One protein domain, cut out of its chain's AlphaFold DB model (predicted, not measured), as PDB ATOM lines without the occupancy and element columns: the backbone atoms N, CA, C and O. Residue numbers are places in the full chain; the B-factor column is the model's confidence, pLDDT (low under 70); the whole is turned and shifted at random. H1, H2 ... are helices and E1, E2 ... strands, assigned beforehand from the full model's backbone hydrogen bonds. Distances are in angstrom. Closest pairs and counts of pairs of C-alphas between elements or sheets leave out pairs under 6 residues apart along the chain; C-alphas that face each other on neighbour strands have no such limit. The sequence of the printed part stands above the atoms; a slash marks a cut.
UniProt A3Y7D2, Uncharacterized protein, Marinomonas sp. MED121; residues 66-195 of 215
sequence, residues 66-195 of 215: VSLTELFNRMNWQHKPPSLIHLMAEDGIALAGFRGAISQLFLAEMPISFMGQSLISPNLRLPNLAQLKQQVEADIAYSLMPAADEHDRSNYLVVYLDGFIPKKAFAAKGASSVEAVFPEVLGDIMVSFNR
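What this domain is: This is residues 66 to 195 of the 215 residues of an uncharacterized protein of Marinomonas sp. MED121 (UniProt A3Y7D2). The model is an elongated body with a cluster of helices at one end, H1, H2, H4 and the first part of H3, and two separate two-stranded ribbons, E2 with E3 and E1 with E4, toward the other end, where H5 lies. H3 runs from the cluster to the ribbon E2 E3, E5 runs along one side apart from the other named elements, and residues 144 to 151 stick out. The printed part has 130 residues, with five named helices and five named strands in the order H1 H2 H3 E1 E2 H4 E3 H5 E4 E5; both ribbons are antiparallel and the class is mixed, helices and strands. The whole is loose, with a radius of gyration of the C-alphas of 17.4 A and spans of 55 by 35 by 23 A.

Where its parts are: H1, residues 68 to 74, begins at C-alpha 68 (35.554, -37.812, -0.076) and is 10.1 A long. H2 is residues 84 to 87, and H3, residues 93 to 109, measures 22.8 A. E1 is residues 112 to 114, and E2, residues 120 to 125, measures 15.5 A. H4, residues 129 to 144, is 22.8 A long and ends at C-alpha 144 (28.974, -25.443, -5.906). E3, residues 157 to 164, is 23.7 A long. H5 is residues 167 to 170 and E4 residues 178 to 180. E5, residues 189 to 194, measures 16.1 A and ends at C-alpha 194 (26.261, -60.269, 5.696).

How they stand to each other: H4 is the hub, touching three helices. With its residues 129 to 133 alone it touches H3, about perpendicular at 80 degrees; the closest C-alphas, of Ala 96 and Leu 129, are 6.8 A apart. H1 and H4 only just touch, with 3 pairs of C-alphas within 8 A, the closest those of Thr 69 and Asp 139 at 7.4 A. H2 and H4 also only just touch, with 3 such pairs, the closest those of Leu 84 and Val 136 at 7.2 A. The closest C-alphas of H3 and E2, of Leu 107 and Leu 124, are 7.2 A apart. E2 and E3 are antiparallel at 163 degrees, with N 120 and O 164 at 2.7 A, within hydrogen-bond range. E1 and E4 are antiparallel at 166 degrees, with N 113 and O 179 at 2.8 A, also within that range. E1 and E3 are near each other. The closest C-alphas of E1 and H5, of Phe 114 and Ala 169, are 6.7 A apart. E5 pairs with no named strand. In H1, H3 and H4 every O i to N i+4 pair is within hydrogen-bond range; H2 and H5 are too short for such a pair.

The domain as a whole: The two C-alphas farthest apart, of Pro 146 and Lys 173, are 56.7 A apart. The printed part has no cut. The link from H4 to E3, 12 residues, is long. Residues 144 to 151 stand free. The mean pLDDT of the printed part is 88.7, and residues 146 to 154 and 173 to 174 are under 70.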
ATOM      1  N   VAL A  66      32.585 -43.747   2.015       93.69
ATOM      2  CA  VAL A  66      32.890 -42.565   2.828       93.69
ATOM      3  C   VAL A  66      32.830 -41.305   1.967       93.69
ATOM      4  O   VAL A  66      33.173 -41.344   0.786       93.69
ATOM      5  N   SER A  67      32.388 -40.186   2.546       91.31
ATOM      6  CA  SER A  67      32.441 -38.881   1.875       91.31
ATOM      7  C   SER A  67      33.894 -38.494   1.596       91.31
ATOM      8  O   SER A  67      34.734 -38.506   2.500       91.31
ATOM      9  N   LEU A  68      34.198 -38.162   0.339       91.75
ATOM     10  CA  LEU A  68      35.554 -37.812  -0.076       91.75
ATOM     11  C   LEU A  68      36.007 -36.501   0.578       91.75
ATOM     12  O   LEU A  68      37.118 -36.448   1.105       91.75
ATOM     13  N   THR A  69      35.141 -35.483   0.599       90.56
ATOM     14  CA  THR A  69      35.386 -34.211   1.295       90.56
ATOM     15  C   THR A  69      35.663 -34.412   2.783       90.56
ATOM     16  O   THR A  69      36.676 -33.925   3.290       90.56
ATOM     17  N   GLU A  70      34.819 -35.166   3.491       90.88
ATOM     18  CA  GLU A  70      35.009 -35.394   4.929       90.88
ATOM     19  C   GLU A  70      36.291 -36.176   5.217       90.88
ATOM     20  O   GLU A  70      37.060 -35.808   6.110       90.88
ATOM     21  N   LEU A  71      36.567 -37.216   4.423       93.81
ATOM     22  CA  LEU A  71      37.795 -37.992   4.546       93.81
ATOM     23  C   LEU A  71      39.027 -37.112   4.311       93.81
ATOM     24  O   LEU A  71      39.958 -37.128   5.115       93.81
ATOM     25  N   PHE A  72      39.022 -36.306   3.245       94.25
ATOM     26  CA  PHE A  72      40.091 -35.355   2.957       94.25
ATOM     27  C   PHE A  72      40.307 -34.398   4.129       94.25
ATOM     28  O   PHE A  72      41.447 -34.182   4.528       94.25
ATOM     29  N   ASN A  73      39.241 -33.843   4.708       92.50
ATOM     30  CA  ASN A  73      39.335 -32.882   5.805       92.50
ATOM     31  C   ASN A  73      39.943 -33.504   7.068       92.50
ATOM     32  O   ASN A  73      40.832 -32.894   7.667       92.50
ATOM     33  N   ARG A  74      39.535 -34.727   7.427       94.00
ATOM     34  CA  ARG A  74      39.956 -35.417   8.659       94.00
ATOM     35  C   ARG A  74      41.328 -36.079   8.557       94.00
ATOM     36  O   ARG A  74      42.057 -36.124   9.544       94.00
ATOM     37  N   MET A  75      41.700 -36.587   7.384       94.50
ATOM     38  CA  MET A  75      42.998 -37.236   7.195       94.50
ATOM     39  C   MET A  75      44.148 -36.233   7.280       94.50
ATOM     40  O   MET A  75      44.068 -35.123   6.752       94.50
ATOM     41  N   ASN A  76      45.260 -36.649   7.878       91.88
ATOM     42  CA  ASN A  76      46.502 -35.888   7.885       91.88
ATOM     43  C   ASN A  76      47.605 -36.712   7.219       91.88
ATOM     44  O   ASN A  76      47.825 -37.864   7.584       91.88
ATOM     45  N   TRP A  77      48.294 -36.134   6.238       93.88
ATOM     46  CA  TRP A  77      49.440 -36.765   5.589       93.88
ATOM     47  C   TRP A  77      50.449 -35.707   5.147       93.88
ATOM     48  O   TRP A  77      50.165 -34.508   5.102       93.88
ATOM     49  N   GLN A  78      51.658 -36.160   4.830       90.19
ATOM     50  CA  GLN A  78      52.751 -35.279   4.447       90.19
ATOM     51  C   GLN A  78      52.407 -34.485   3.177       90.19
ATOM     52  O   GLN A  78      51.977 -35.058   2.179       90.19
ATOM     53  N   HIS A  79      52.631 -33.168   3.207       90.94
ATOM     54  CA  HIS A  79      52.333 -32.258   2.090       90.94
ATOM     55  C   HIS A  79      50.856 -32.248   1.659       90.94
ATOM     56  O   HIS A  79      50.551 -31.970   0.499       90.94
ATOM     57  N   LYS A  80      49.928 -32.526   2.585       94.12
ATOM     58  CA  LYS A  80      48.491 -32.352   2.354       94.12
ATOM     59  C   LYS A  80      48.198 -30.924   1.851       94.12
ATOM     60  O   LYS A  80      48.573 -29.962   2.528       94.12
ATOM     61  N   PRO A  81      47.528 -30.762   0.696       94.00
ATOM     62  CA  PRO A  81      47.136 -29.448   0.209       94.00
ATOM     63  C   PRO A  81      46.023 -28.843   1.085       94.00
ATOM     64  O   PRO A  81      45.306 -29.574   1.769       94.00
ATOM     65  N   PRO A  82      45.823 -27.515   1.060       91.75
ATOM     66  CA  PRO A  82      44.863 -26.850   1.944       91.75
ATOM     67  C   PRO A  82      43.390 -27.108   1.584       91.75
ATOM     68  O   PRO A  82      42.520 -26.888   2.421       91.75
ATOM     69  N   SER A  83      43.079 -27.548   0.359       91.88
ATOM     70  CA  SER A  83      41.703 -27.872  -0.047       91.88
ATOM     71  C   SER A  83      41.650 -28.884  -1.194       91.88
ATOM     72  O   SER A  83      42.655 -29.112  -1.872       91.88
ATOM     73  N   LEU A  84      40.462 -29.445  -1.452       90.50
ATOM     74  CA  LEU A  84      40.215 -30.360  -2.574       90.50
ATOM     75  C   LEU A  84      40.504 -29.743  -3.946       90.50
ATOM     76  O   LEU A  84      40.995 -30.433  -4.828       90.50
ATOM     77  N   ILE A  85      40.273 -28.443  -4.135       91.12
ATOM     78  CA  ILE A  85      40.606 -27.770  -5.404       91.12
ATOM     79  C   ILE A  85      42.120 -27.831  -5.658       91.12
ATOM     80  O   ILE A  85      42.557 -28.084  -6.775       91.12
ATOM     81  N   HIS A  86      42.938 -27.675  -4.615       91.56
ATOM     82  CA  HIS A  86      44.396 -27.769  -4.730       91.56
ATOM     83  C   HIS A  86      44.890 -29.213  -4.897       91.56
ATOM     84  O   HIS A  86      46.004 -29.429  -5.367       91.56
ATOM     85  N   LEU A  87      44.070 -30.209  -4.544       91.69
ATOM     86  CA  LEU A  87      44.358 -31.617  -4.822       91.69
ATOM     87  C   LEU A  87      44.393 -31.905  -6.333       91.69
ATOM     88  O   LEU A  87      45.069 -32.833  -6.773       91.69
ATOM     89  N   MET A  88      43.690 -31.083  -7.114       89.88
ATOM     90  CA  MET A  88      43.497 -31.208  -8.558       89.88
ATOM     91  C   MET A  88      44.573 -30.501  -9.393       89.88
ATOM     92  O   MET A  88      44.355 -30.237 -10.575       89.88
ATOM     93  N   ALA A  89      45.727 -30.195  -8.793       85.88
ATOM     94  CA  ALA A  89      46.866 -29.607  -9.492       85.88
ATOM     95  C   ALA A  89      47.279 -30.435 -10.728       85.88
ATOM     96  O   ALA A  89      47.158 -31.663 -10.744       85.88
ATOM     97  N   GLU A  90      47.786 -29.759 -11.765       80.56
ATOM     98  CA  GLU A  90      48.089 -30.380 -13.066       80.56
ATOM     99  C   GLU A  90      49.150 -31.488 -12.991       80.56
ATOM    100  O   GLU A  90      49.099 -32.435 -13.773       80.56
ATOM    101  N   ASP A  91      50.078 -31.402 -12.035       85.88
ATOM    102  CA  ASP A  91      51.163 -32.373 -11.863       85.88
ATOM    103  C   ASP A  91      50.703 -33.735 -11.303       85.88
ATOM    104  O   ASP A  91      51.446 -34.716 -11.367       85.88
ATOM    105  N   GLY A  92      49.484 -33.815 -10.755       87.62
ATOM    106  CA  GLY A  92      48.917 -35.023 -10.155       87.62
ATOM    107  C   GLY A  92      49.632 -35.531  -8.895       87.62
ATOM    108  O   GLY A  92      49.245 -36.579  -8.368       87.62
ATOM    109  N   ILE A  93      50.640 -34.819  -8.377       91.88
ATOM    110  CA  ILE A  93      51.456 -35.264  -7.237       91.88
ATOM    111  C   ILE A  93      50.604 -35.309  -5.969       91.88
ATOM    112  O   ILE A  93      50.610 -36.307  -5.245       91.88
ATOM    113  N   ALA A  94      49.823 -34.256  -5.724       93.44
ATOM    114  CA  ALA A  94      48.946 -34.174  -4.559       93.44
ATOM    115  C   ALA A  94      47.874 -35.278  -4.576       93.44
ATOM    116  O   ALA A  94      47.640 -35.933  -3.558       93.44
ATOM    117  N   LEU A  95      47.274 -35.538  -5.744       95.12
ATOM    118  CA  LEU A  95      46.277 -36.593  -5.933       95.12
ATOM    119  C   LEU A  95      46.868 -37.991  -5.693       95.12
ATOM    120  O   LEU A  95      46.246 -38.827  -5.032       95.12
ATOM    121  N   ALA A  96      48.086 -38.241  -6.183       95.19
ATOM    122  CA  ALA A  96      48.808 -39.482  -5.919       95.19
ATOM    123  C   ALA A  96      49.144 -39.644  -4.430       95.19
ATOM    124  O   ALA A  96      48.946 -40.729  -3.877       95.19
ATOM    125  N   GLY A  97      49.573 -38.563  -3.772       95.69
ATOM    126  CA  GLY A  97      49.811 -38.526  -2.330       95.69
ATOM    127  C   GLY A  97      48.555 -38.850  -1.521       95.69
ATOM    128  O   GLY A  97      48.600 -39.699  -0.633       95.69
ATOM    129  N   PHE A  98      47.410 -38.264  -1.881       96.31
ATOM    130  CA  PHE A  98      46.130 -38.555  -1.236       96.31
ATOM    131  C   PHE A  98      45.701 -40.011  -1.430       96.31
ATOM    132  O   PHE A  98      45.361 -40.686  -0.460       96.31
ATOM    133  N   ARG A  99      45.799 -40.549  -2.653       96.38
ATOM    134  CA  ARG A  99      45.523 -41.972  -2.907       96.38
ATOM    135  C   ARG A  99      46.444 -42.886  -2.092       96.38
ATOM    136  O   ARG A  99      45.991 -43.913  -1.590       96.38
ATOM    137  N   GLY A 100      47.720 -42.525  -1.960       96.62
ATOM    138  CA  GLY A 100      48.687 -43.232  -1.120       96.62
ATOM    139  C   GLY A 100      48.296 -43.210   0.358       96.62
ATOM    140  O   GLY A 100      48.285 -44.258   0.999       96.62
ATOM    141  N   ALA A 101      47.889 -42.049   0.873       96.81
ATOM    142  CA  ALA A 101      47.406 -41.905   2.244       96.81
ATOM    143  C   ALA A 101      46.143 -42.746   2.497       96.81
ATOM    144  O   ALA A 101      46.066 -43.439   3.508       96.81
ATOM    145  N   ILE A 102      45.185 -42.760   1.561       97.00
ATOM    146  CA  ILE A 102      44.002 -43.635   1.636       97.00
ATOM    147  C   ILE A 102      44.443 -45.103   1.679       97.00
ATOM    148  O   ILE A 102      43.956 -45.883   2.493       97.00
ATOM    149  N   SER A 103      45.396 -45.497   0.834       96.38
ATOM    150  CA  SER A 103      45.909 -46.867   0.841       96.38
ATOM    151  C   SER A 103      46.518 -47.255   2.188       96.38
ATOM    152  O   SER A 103      46.285 -48.368   2.657       96.38
ATOM    153  N   GLN A 104      47.278 -46.350   2.806       95.81
ATOM    154  CA  GLN A 104      47.881 -46.560   4.118       95.81
ATOM    155  C   GLN A 104      46.814 -46.706   5.208       95.81
ATOM    156  O   GLN A 104      46.874 -47.654   5.990       95.81
ATOM    157  N   LEU A 105      45.802 -45.833   5.201       96.25
ATOM    158  CA  LEU A 105      44.679 -45.877   6.132       96.25
ATOM    159  C   LEU A 105      44.008 -47.260   6.144       96.25
ATOM    160  O   LEU A 105      43.842 -47.875   7.194       96.25
ATOM    161  N   PHE A 106      43.657 -47.783   4.967       95.94
ATOM    162  CA  PHE A 106      42.911 -49.040   4.871       95.94
ATOM    163  C   PHE A 106      43.771 -50.301   5.036       95.94
ATOM    164  O   PHE A 106      43.247 -51.326   5.460       95.94
ATOM    165  N   LEU A 107      45.066 -50.269   4.700       93.00
ATOM    166  CA  LEU A 107      45.936 -51.449   4.829       93.00
ATOM    167  C   LEU A 107      46.627 -51.558   6.187       93.00
ATOM    168  O   LEU A 107      46.848 -52.673   6.657       93.00
ATOM    169  N   ALA A 108      47.010 -50.434   6.790       92.69
ATOM    170  CA  ALA A 108      47.814 -50.428   8.008       92.69
ATOM    171  C   ALA A 108      47.011 -50.035   9.250       92.69
ATOM    172  O   ALA A 108      47.222 -50.610  10.315       92.69
ATOM    173  N   GLU A 109      46.100 -49.072   9.122       94.00
ATOM    174  CA  GLU A 109      45.394 -48.493  10.272       94.00
ATOM    175  C   GLU A 109      44.020 -49.129  10.502       94.00
ATOM    176  O   GLU A 109      43.480 -49.033  11.601       94.00
ATOM    177  N   MET A 110      43.483 -49.835   9.502       94.69
ATOM    178  CA  MET A 110      42.221 -50.571   9.584       94.69
ATOM    179  C   MET A 110      42.448 -52.097   9.565       94.69
ATOM    180  O   MET A 110      42.089 -52.769   8.593       94.69
ATOM    181  N   PRO A 111      43.074 -52.691  10.599       93.44
ATOM    182  CA  PRO A 111      43.303 -54.126  10.627       93.44
ATOM    183  C   PRO A 111      41.977 -54.890  10.694       93.44
ATOM    184  O   PRO A 111      41.066 -54.556  11.456       93.44
ATOM    185  N   ILE A 112      41.908 -55.965   9.910       93.69
ATOM    186  CA  ILE A 112      40.778 -56.890   9.882       93.69
ATOM    187  C   ILE A 112      41.279 -58.284  10.219       93.69
ATOM    188  O   ILE A 112      42.235 -58.790   9.621       93.69
ATOM    189  N   SER A 113      40.612 -58.918  11.176       93.19
ATOM    190  CA  SER A 113      40.929 -60.263  11.619       93.19
ATOM    191  C   SER A 113      39.677 -61.131  11.727       93.19
ATOM    192  O   SER A 113      38.550 -60.656  11.865       93.19
ATOM    193  N   PHE A 114      39.887 -62.439  11.642       91.25
ATOM    194  CA  PHE A 114      38.877 -63.448  11.914       91.25
ATOM    195  C   PHE A 114      39.413 -64.357  13.010       91.25
ATOM    196  O   PHE A 114      40.473 -64.962  12.838       91.25
ATOM    197  N   MET A 115      38.713 -64.447  14.143       89.88
ATOM    198  CA  MET A 115      39.188 -65.188  15.321       89.88
ATOM    199  C   MET A 115      40.607 -64.771  15.761       89.88
ATOM    200  O   MET A 115      41.455 -65.617  16.058       89.88
ATOM    201  N   GLY A 116      40.902 -63.467  15.722       89.44
ATOM    202  CA  GLY A 116      42.222 -62.914  16.046       89.44
ATOM    203  C   GLY A 116      43.329 -63.273  15.045       89.44
ATOM    204  O   GLY A 116      44.504 -63.031  15.312       89.44
ATOM    205  N   GLN A 117      42.995 -63.880  13.903       91.62
ATOM    206  CA  GLN A 117      43.941 -64.170  12.828       91.62
ATOM    207  C   GLN A 117      43.747 -63.179  11.681       91.62
ATOM    208  O   GLN A 117      42.647 -63.068  11.135       91.62
ATOM    209  N   SER A 118      44.816 -62.488  11.288       93.31
ATOM    210  CA  SER A 118      44.803 -61.587  10.132       93.31
ATOM    211  C   SER A 118      44.423 -62.321   8.845       93.31
ATOM    212  O   SER A 118      44.718 -63.511   8.672       93.31
ATOM    213  N   LEU A 119      43.797 -61.590   7.925       93.31
ATOM    214  CA  LEU A 119      43.500 -62.097   6.591       93.31
ATOM    215  C   LEU A 119      44.788 -62.428   5.821       93.31
ATOM    216  O   LEU A 119      45.810 -61.752   5.933       93.31
ATOM    217  N   ILE A 120      44.718 -63.473   5.005       93.88
ATOM    218  CA  ILE A 120      45.745 -63.874   4.049       93.88
ATOM    219  C   ILE A 120      45.509 -63.114   2.750       93.88
ATOM    220  O   ILE A 120      44.384 -63.074   2.247       93.88
ATOM    221  N   SER A 121      46.591 -62.575   2.189       92.19
ATOM    222  CA  SER A 121      46.594 -61.851   0.915       92.19
ATOM    223  C   SER A 121      45.544 -60.731   0.864       92.19
ATOM    224  O   SER A 121      44.680 -60.765  -0.017       92.19
ATOM    225  N   PRO A 122      45.582 -59.762   1.802       93.44
ATOM    226  CA  PRO A 122      44.686 -58.621   1.750       93.44
ATOM    227  C   PRO A 122      44.887 -57.866   0.432       93.44
ATOM    228  O   PRO A 122      46.007 -57.519   0.061       93.44
ATOM    229  N   ASN A 123      43.794 -57.631  -0.282       95.00
ATOM    230  CA  ASN A 123      43.774 -56.930  -1.552       95.00
ATOM    231  C   ASN A 123      42.904 -55.684  -1.422       95.00
ATOM    232  O   ASN A 123      41.682 -55.779  -1.291       95.00
ATOM    233  N   LEU A 124      43.545 -54.519  -1.471       96.44
ATOM    234  CA  LEU A 124      42.871 -53.232  -1.464       96.44
ATOM    235  C   LEU A 124      42.601 -52.783  -2.902       96.44
ATOM    236  O   LEU A 124      43.522 -52.628  -3.706       96.44
ATOM    237  N   ARG A 125      41.338 -52.503  -3.215       96.38
ATOM    238  CA  ARG A 125      40.924 -51.915  -4.488       96.38
ATOM    239  C   ARG A 125      40.426 -50.498  -4.236       96.38
ATOM    240  O   ARG A 125      39.382 -50.287  -3.622       96.38
ATOM    241  N   LEU A 126      41.206 -49.547  -4.741       95.75
ATOM    242  CA  LEU A 126      40.893 -48.122  -4.785       95.75
ATOM    243  C   LEU A 126      40.674 -47.685  -6.235       95.75
ATOM    244  O   LEU A 126      41.291 -48.279  -7.130       95.75
ATOM    245  N   PRO A 127      39.905 -46.607  -6.469       94.06
ATOM    246  CA  PRO A 127      39.898 -45.925  -7.755       94.06
ATOM    247  C   PRO A 127      41.330 -45.653  -8.236       94.06
ATOM    248  O   PRO A 127      42.231 -45.328  -7.447       94.06
ATOM    249  N   ASN A 128      41.579 -45.819  -9.533       94.81
ATOM    250  CA  ASN A 128      42.840 -45.365 -10.120       94.81
ATOM    251  C   ASN A 128      42.892 -43.820 -10.130       94.81
ATOM    252  O   ASN A 128      41.899 -43.164  -9.827       94.81
ATOM    253  N   LEU A 129      44.041 -43.220 -10.460       94.88
ATOM    254  CA  LEU A 129      44.190 -41.758 -10.385       94.88
ATOM    255  C   LEU A 129      43.197 -41.004 -11.278       94.88
ATOM    256  O   LEU A 129      42.675 -39.983 -10.851       94.88
ATOM    257  N   ALA A 130      42.890 -41.514 -12.473       93.88
ATOM    258  CA  ALA A 130      41.920 -40.884 -13.368       93.88
ATOM    259  C   ALA A 130      40.491 -40.946 -12.801       93.88
ATOM    260  O   ALA A 130      39.781 -39.947 -12.816       93.88
ATOM    261  N   GLN A 131      40.093 -42.091 -12.244       94.25
ATOM    262  CA  GLN A 131      38.794 -42.260 -11.585       94.25
ATOM    263  C   GLN A 131      38.684 -41.395 -10.327       94.25
ATOM    264  O   GLN A 131      37.662 -40.752 -10.114       94.25
ATOM    265  N   LEU A 132      39.742 -41.344  -9.513       94.62
ATOM    266  CA  LEU A 132      39.780 -40.498  -8.322       94.62
ATOM    267  C   LEU A 132      39.694 -39.017  -8.704       94.62
ATOM    268  O   LEU A 132      38.952 -38.278  -8.074       94.62
ATOM    269  N   LYS A 133      40.399 -38.602  -9.764       94.19
ATOM    270  CA  LYS A 133      40.328 -37.246 -10.317       94.19
ATOM    271  C   LYS A 133      38.889 -36.874 -10.689       94.19
ATOM    272  O   LYS A 133      38.377 -35.875 -10.202       94.19
ATOM    273  N   GLN A 134      38.228 -37.717 -11.484       92.75
ATOM    274  CA  GLN A 134      36.826 -37.524 -11.881       92.75
ATOM    275  C   GLN A 134      35.891 -37.443 -10.673       92.75
ATOM    276  O   GLN A 134      34.961 -36.642 -10.650       92.75
ATOM    277  N   GLN A 135      36.143 -38.261  -9.654       91.94
ATOM    278  CA  GLN A 135      35.342 -38.263  -8.442       91.94
ATOM    279  C   GLN A 135      35.521 -36.980  -7.619       91.94
ATOM    280  O   GLN A 135      34.536 -36.432  -7.135       91.94
ATOM    281  N   VAL A 136      36.750 -36.471  -7.500       92.56
ATOM    282  CA  VAL A 136      37.024 -35.179  -6.849       92.56
ATOM    283  C   VAL A 136      36.372 -34.031  -7.628       92.56
ATOM    284  O   VAL A 136      35.777 -33.150  -7.017       92.56
ATOM    285  N   GLU A 137      36.426 -34.046  -8.964       91.44
ATOM    286  CA  GLU A 137      35.745 -33.050  -9.809       91.44
ATOM    287  C   GLU A 137      34.233 -33.052  -9.582       91.44
ATOM    288  O   GLU A 137      33.638 -31.986  -9.423       91.44
ATOM    289  N   ALA A 138      33.622 -34.239  -9.526       88.75
ATOM    290  CA  ALA A 138      32.198 -34.390  -9.252       88.75
ATOM    291  C   ALA A 138      31.820 -33.871  -7.855       88.75
ATOM    292  O   ALA A 138      30.819 -33.169  -7.717       88.75
ATOM    293  N   ASP A 139      32.638 -34.161  -6.839       87.00
ATOM    294  CA  ASP A 139      32.421 -33.709  -5.460       87.00
ATOM    295  C   ASP A 139      32.518 -32.173  -5.349       87.00
ATOM    296  O   ASP A 139      31.643 -31.522  -4.774       87.00
ATOM    297  N   ILE A 140      33.522 -31.567  -6.002       87.75
ATOM    298  CA  ILE A 140      33.669 -30.105  -6.084       87.75
ATOM    299  C   ILE A 140      32.472 -29.491  -6.814       87.75
ATOM    300  O   ILE A 140      31.877 -28.540  -6.311       87.75
ATOM    301  N   ALA A 141      32.089 -30.020  -7.978       86.12
ATOM    302  CA  ALA A 141      30.965 -29.495  -8.747       86.12
ATOM    303  C   ALA A 141      29.654 -29.544  -7.948       86.12
ATOM    304  O   ALA A 141      28.909 -28.564  -7.938       86.12
ATOM    305  N   TYR A 142      29.409 -30.644  -7.230       80.19
ATOM    306  CA  TYR A 142      28.226 -30.805  -6.386       80.19
ATOM    307  C   TYR A 142      28.184 -29.775  -5.251       80.19
ATOM    308  O   TYR A 142      27.143 -29.172  -5.012       80.19
ATOM    309  N   SER A 143      29.328 -29.486  -4.619       76.50
ATOM    310  CA  SER A 143      29.420 -28.476  -3.553       76.50
ATOM    311  C   SER A 143      29.113 -27.039  -4.008       76.50
ATOM    312  O   SER A 143      28.787 -26.186  -3.184       76.50
ATOM    313  N   LEU A 144      29.218 -26.762  -5.312       79.56
ATOM    314  CA  LEU A 144      28.974 -25.443  -5.906       79.56
ATOM    315  C   LEU A 144      27.543 -25.278  -6.440       79.56
ATOM    316  O   LEU A 144      27.136 -24.155  -6.746       79.56
ATOM    317  N   MET A 145      26.783 -26.367  -6.580       73.00
ATOM    318  CA  MET A 145      25.406 -26.326  -7.066       73.00
ATOM    319  C   MET A 145      24.425 -26.067  -5.910       73.00
ATOM    320  O   MET A 145      24.585 -26.635  -4.830       73.00
ATOM    321  N   PRO A 146      23.387 -25.229  -6.101       59.16
ATOM    322  CA  PRO A 146      22.323 -25.089  -5.110       59.16
ATOM    323  C   PRO A 146      21.627 -26.444  -4.925       59.16
ATOM    324  O   PRO A 146      21.254 -27.075  -5.912       59.16
ATOM    325  N   ALA A 147      21.504 -26.881  -3.668       57.50
ATOM    326  CA  ALA A 147      21.050 -28.215  -3.276       57.50
ATOM    327  C   ALA A 147      19.792 -28.653  -4.045       57.50
ATOM    328  O   ALA A 147      18.696 -28.149  -3.811       57.50
ATOM    329  N   ALA A 148      19.965 -29.592  -4.975       54.81
ATOM    330  CA  ALA A 148      18.870 -30.397  -5.486       54.81
ATOM    331  C   ALA A 148      18.715 -31.584  -4.526       54.81
ATOM    332  O   ALA A 148      19.677 -32.319  -4.305       54.81
ATOM    333  N   ASP A 149      17.526 -31.734  -3.942       53.06
ATOM    334  CA  ASP A 149      17.159 -32.647  -2.842       53.06
ATOM    335  C   ASP A 149      17.329 -34.164  -3.112       53.06
ATOM    336  O   ASP A 149      16.804 -34.996  -2.375       53.06
ATOM    337  N   GLU A 150      18.081 -34.584  -4.127       53.03
ATOM    338  CA  GLU A 150      18.219 -35.993  -4.486       53.03
ATOM    339  C   GLU A 150      19.684 -36.401  -4.682       53.03
ATOM    340  O   GLU A 150      20.382 -35.934  -5.578       53.03
ATOM    341  N   HIS A 151      20.106 -37.351  -3.838       53.31
ATOM    342  CA  HIS A 151      21.345 -38.140  -3.895       53.31
ATOM    343  C   HIS A 151      22.594 -37.575  -3.195       53.31
ATOM    344  O   HIS A 151      23.667 -37.508  -3.782       53.31
ATOM    345  N   ASP A 152      22.507 -37.382  -1.876       59.44
ATOM    346  CA  ASP A 152      23.650 -37.135  -0.970       59.44
ATOM    347  C   ASP A 152      24.773 -38.208  -1.050       59.44
ATOM    348  O   ASP A 152      25.886 -38.006  -0.587       59.44
ATOM    349  N   ARG A 153      24.527 -39.385  -1.656       60.84
ATOM    350  CA  ARG A 153      25.457 -40.539  -1.633       60.84
ATOM    351  C   ARG A 153      26.081 -40.935  -2.970       60.84
ATOM    352  O   ARG A 153      26.853 -41.893  -3.006       60.84
ATOM    353  N   SER A 154      25.762 -40.250  -4.065       63.03
ATOM    354  CA  SER A 154      26.262 -40.613  -5.404       63.03
ATOM    355  C   SER A 154      27.778 -40.419  -5.559       63.03
ATOM    356  O   SER A 154      28.399 -41.137  -6.340       63.03
ATOM    357  N   ASN A 155      28.384 -39.532  -4.763       75.62
ATOM    358  CA  ASN A 155      29.799 -39.156  -4.882       75.62
ATOM    359  C   ASN A 155      30.727 -39.811  -3.839       75.62
ATOM    360  O   ASN A 155      31.892 -39.431  -3.718       75.62
ATOM    361  N   TYR A 156      30.260 -40.816  -3.090       89.75
ATOM    362  CA  TYR A 156      31.062 -41.431  -2.023       89.75
ATOM    363  C   TYR A 156      32.264 -42.190  -2.575       89.75
ATOM    364  O   TYR A 156      32.151 -42.975  -3.520       89.75
ATOM    365  N   LEU A 157      33.422 -42.011  -1.938       93.25
ATOM    366  CA  LEU A 157      34.590 -42.841  -2.191       93.25
ATOM    367  C   LEU A 157      34.262 -44.265  -1.749       93.25
ATOM    368  O   LEU A 157      33.970 -44.509  -0.577       93.25
ATOM    369  N   VAL A 158      34.322 -45.201  -2.695       94.94
ATOM    370  CA  VAL A 158      34.111 -46.622  -2.422       94.94
ATOM    371  C   VAL A 158      35.454 -47.331  -2.381       94.94
ATOM    372  O   VAL A 158      36.211 -47.323  -3.354       94.94
ATOM    373  N   VAL A 159      35.728 -47.972  -1.253       96.44
ATOM    374  CA  VAL A 159      36.942 -48.739  -0.999       96.44
ATOM    375  C   VAL A 159      36.571 -50.192  -0.768       96.44
ATOM    376  O   VAL A 159      35.701 -50.487   0.051       96.44
ATOM    377  N   TYR A 160      37.243 -51.105  -1.469       96.56
ATOM    378  CA  TYR A 160      37.080 -52.540  -1.249       96.56
ATOM    379  C   TYR A 160      38.353 -53.123  -0.656       96.56
ATOM    380  O   TYR A 160      39.432 -52.952  -1.222       96.56
ATOM    381  N   LEU A 161      38.215 -53.854   0.441       95.62
ATOM    382  CA  LEU A 161      39.277 -54.650   1.033       95.62
ATOM    383  C   LEU A 161      38.830 -56.107   1.077       95.62
ATOM    384  O   LEU A 161      37.837 -56.452   1.709       95.62
ATOM    385  N   ASP A 162      39.565 -56.959   0.383       93.88
ATOM    386  CA  ASP A 162      39.275 -58.382   0.270       93.88
ATOM    387  C   ASP A 162      40.401 -59.204   0.891       93.88
ATOM    388  O   ASP A 162      41.554 -58.786   0.869       93.88
ATOM    389  N   GLY A 163      40.104 -60.392   1.405       94.56
ATOM    390  CA  GLY A 163      41.139 -61.301   1.886       94.56
ATOM    391  C   GLY A 163      40.611 -62.683   2.240       94.56
ATOM    392  O   GLY A 163      39.407 -62.905   2.383       94.56
ATOM    393  N   PHE A 164      41.531 -63.633   2.390       94.38
ATOM    394  CA  PHE A 164      41.203 -65.013   2.736       94.38
ATOM    395  C   PHE A 164      41.383 -65.271   4.228       94.38
ATOM    396  O   PHE A 164      42.394 -64.917   4.826       94.38
ATOM    397  N   ILE A 165      40.430 -65.956   4.840       92.69
ATOM    398  CA  ILE A 165      40.514 -66.375   6.232       92.69
ATOM    399  C   ILE A 165      41.426 -67.610   6.318       92.69
ATOM    400  O   ILE A 165      41.185 -68.604   5.619       92.69
ATOM    401  N   PRO A 166      42.459 -67.601   7.182       91.12
ATOM    402  CA  PRO A 166      43.302 -68.769   7.401       91.12
ATOM    403  C   PRO A 166      42.487 -69.998   7.816       91.12
ATOM    404  O   PRO A 166      41.689 -69.930   8.746       91.12
ATOM    405  N   LYS A 167      42.765 -71.169   7.223       87.75
ATOM    406  CA  LYS A 167      42.096 -72.436   7.598       87.75
ATOM    407  C   LYS A 167      42.185 -72.735   9.101       87.75
ATOM    408  O   LYS A 167      41.224 -73.213   9.692       87.75
ATOM    409  N   LYS A 168      43.321 -72.396   9.725       86.50
ATOM    410  CA  LYS A 168      43.543 -72.529  11.175       86.50
ATOM    411  C   LYS A 168      42.540 -71.736  12.022       86.50
ATOM    412  O   LYS A 168      42.247 -72.151  13.135       86.50
ATOM    413  N   ALA A 169      41.987 -70.643  11.496       85.56
ATOM    414  CA  ALA A 169      41.015 -69.818  12.205       85.56
ATOM    415  C   ALA A 169      39.647 -70.516  12.338       85.56
ATOM    416  O   ALA A 169      38.935 -70.279  13.306       85.56
ATOM    417  N   PHE A 170      39.314 -71.439  11.425       82.31
ATOM    418  CA  PHE A 170      38.115 -72.288  11.515       82.31
ATOM    419  C   PHE A 170      38.312 -73.539  12.378       82.31
ATOM    420  O   PHE A 170      37.339 -74.176  12.767       82.31
ATOM    421  N   ALA A 171      39.561 -73.908  12.673       79.00
ATOM    422  CA  ALA A 171      39.877 -75.038  13.545       79.00
ATOM    423  C   ALA A 171      39.796 -74.675  15.041       79.00
ATOM    424  O   ALA A 171      39.824 -75.564  15.896       79.00
ATOM    425  N   ALA A 172      39.714 -73.382  15.368       71.94
ATOM    426  CA  ALA A 172      39.571 -72.907  16.735       71.94
ATOM    427  C   ALA A 172      38.196 -73.299  17.299       71.94
ATOM    428  O   ALA A 172      37.160 -73.054  16.685       71.94
ATOM    429  N   LYS A 173      38.180 -73.903  18.492       68.44
ATOM    430  CA  LYS A 173      36.935 -74.211  19.206       68.44
ATOM    431  C   LYS A 173      36.365 -72.912  19.781       68.44
ATOM    432  O   LYS A 173      36.965 -72.340  20.685       68.44
ATOM    433  N   GLY A 174      35.228 -72.452  19.268       68.94
ATOM    434  CA  GLY A 174      34.551 -71.252  19.763       68.94
ATOM    435  C   GLY A 174      33.579 -70.653  18.752       68.94
ATOM    436  O   GLY A 174      33.480 -71.117  17.616       68.94
ATOM    437  N   ALA A 175      32.858 -69.615  19.175       75.81
ATOM    438  CA  ALA A 175      32.038 -68.818  18.273       75.81
ATOM    439  C   ALA A 175      32.946 -68.050  17.306       75.81
ATOM    440  O   ALA A 175      33.837 -67.330  17.744       75.81
ATOM    441  N   SER A 176      32.726 -68.209  15.999       83.50
ATOM    442  CA  SER A 176      33.468 -67.467  14.982       83.50
ATOM    443  C   SER A 176      33.145 -65.975  15.044       83.50
ATOM    444  O   SER A 176      31.981 -65.602  14.896       83.50
ATOM    445  N   SER A 177      34.165 -65.131  15.189       88.31
ATOM    446  CA  SER A 177      34.036 -63.673  15.166       88.31
ATOM    447  C   SER A 177      34.878 -63.044  14.057       88.31
ATOM    448  O   SER A 177      35.947 -63.539  13.689       88.31
ATOM    449  N   VAL A 178      34.369 -61.935  13.526       91.31
ATOM    450  CA  VAL A 178      35.095 -61.022  12.641       91.31
ATOM    451  C   VAL A 178      35.324 -59.749  13.437       91.31
ATOM    452  O   VAL A 178      34.387 -59.227  14.037       91.31
ATOM    453  N   GLU A 179      36.555 -59.264  13.437       93.31
ATOM    454  CA  GLU A 179      36.941 -58.032  14.110       93.31
ATOM    455  C   GLU A 179      37.554 -57.092  13.077       93.31
ATOM    456  O   GLU A 179      38.475 -57.467  12.350       93.31
ATOM    457  N   ALA A 180      37.018 -55.879  12.996       93.69
ATOM    458  CA  ALA A 180      37.558 -54.806  12.181       93.69
ATOM    459  C   ALA A 180      37.723 -53.584  13.078       93.69
ATOM    460  O   ALA A 180      36.760 -53.143  13.709       93.69
ATOM    461  N   VAL A 181      38.941 -53.056  13.143       94.62
ATOM    462  CA  VAL A 181      39.223 -51.814  13.862       94.62
ATOM    463  C   VAL A 181      39.114 -50.679  12.863       94.62
ATOM    464  O   VAL A 181      39.814 -50.685  11.857       94.62
ATOM    465  N   PHE A 182      38.229 -49.723  13.124       94.50
ATOM    466  CA  PHE A 182      38.020 -48.582  12.244       94.50
ATOM    467  C   PHE A 182      38.743 -47.340  12.785       94.50
ATOM    468  O   PHE A 182      38.495 -46.955  13.929       94.50
ATOM    469  N   PRO A 183      39.610 -46.699  11.984       95.12
ATOM    470  CA  PRO A 183      40.258 -45.448  12.361       95.12
ATOM    471  C   PRO A 183      39.265 -44.305  12.594       95.12
ATOM    472  O   PRO A 183      38.305 -44.147  11.840       95.12
ATOM    473  N   GLU A 184      39.562 -43.440  13.567       93.75
ATOM    474  CA  GLU A 184      38.738 -42.269  13.913       93.75
ATOM    475  C   GLU A 184      38.519 -41.319  12.727       93.75
ATOM    476  O   GLU A 184      37.458 -40.711  12.599       93.75
ATOM    477  N   VAL A 185      39.481 -41.227  11.803       93.94
ATOM    478  CA  VAL A 185      39.376 -40.365  10.611       93.94
ATOM    479  C   VAL A 185      38.201 -40.728   9.692       93.94
ATOM    480  O   VAL A 185      37.769 -39.887   8.905       93.94
ATOM    481  N   LEU A 186      37.644 -41.940   9.805       93.75
ATOM    482  CA  LEU A 186      36.426 -42.347   9.094       93.75
ATOM    483  C   LEU A 186      35.141 -41.753   9.714       93.75
ATOM    484  O   LEU A 186      34.090 -41.786   9.074       93.75
ATOM    485  N   GLY A 187      35.228 -41.165  10.913       91.00
ATOM    486  CA  GLY A 187      34.117 -40.642  11.718       91.00
ATOM    487  C   GLY A 187      33.064 -41.682  12.061       91.00
ATOM    488  O   GLY A 187      33.387 -42.854  12.213       91.00
ATOM    489  N   ASP A 188      31.807 -41.251  12.180       90.75
ATOM    490  CA  ASP A 188      30.694 -42.153  12.478       90.75
ATOM    491  C   ASP A 188      30.499 -43.183  11.362       90.75
ATOM    492  O   ASP A 188      30.401 -42.837  10.178       90.75
ATOM    493  N   ILE A 189      30.406 -44.457  11.757       90.94
ATOM    494  CA  ILE A 189      30.309 -45.586  10.832       90.94
ATOM    495  C   ILE A 189      29.069 -46.415  11.131       90.94
ATOM    496  O   ILE A 189      28.915 -46.972  12.218       90.94
ATOM    497  N   MET A 190      28.223 -46.586  10.120       93.94
ATOM    498  CA  MET A 190      27.216 -47.637  10.108       93.94
ATOM    499  C   MET A 190      27.836 -48.918   9.561       93.94
ATOM    500  O   MET A 190      28.236 -48.979   8.397       93.94
ATOM    501  N   VAL A 191      27.892 -49.950  10.396       94.31
ATOM    502  CA  VAL A 191      28.462 -51.247  10.028       94.31
ATOM    503  C   VAL A 191      27.345 -52.259   9.802       94.31
ATOM    504  O   VAL A 191      26.473 -52.431  10.650       94.31
ATOM    505  N   SER A 192      27.391 -52.960   8.673       94.00
ATOM    506  CA  SER A 192      26.551 -54.122   8.397       94.00
ATOM    507  C   SER A 192      27.412 -55.363   8.173       94.00
ATOM    508  O   SER A 192      28.537 -55.295   7.674       94.00
ATOM    509  N   PHE A 193      26.878 -56.518   8.562       92.62
ATOM    510  CA  PHE A 193      27.515 -57.811   8.349       92.62
ATOM    511  C   PHE A 193      26.556 -58.740   7.608       92.62
ATOM    512  O   PHE A 193      25.411 -58.912   8.025       92.62
ATOM    513  N   ASN A 194      27.030 -59.352   6.526       90.62
ATOM    514  CA  ASN A 194      26.261 -60.269   5.696       90.62
ATOM    515  C   ASN A 194      27.003 -61.601   5.506       90.62
ATOM    516  O   ASN A 194      28.225 -61.654   5.342       90.62
ATOM    517  N   ARG A 195      26.241 -62.696   5.485       87.62
ATOM    518  CA  ARG A 195      26.706 -64.039   5.139       87.62
ATOM    519  C   ARG A 195      25.779 -64.614   4.061       87.62
ATOM    520  O   ARG A 195      24.824 -65.310   4.403       87.62
TER     521      ARG A 195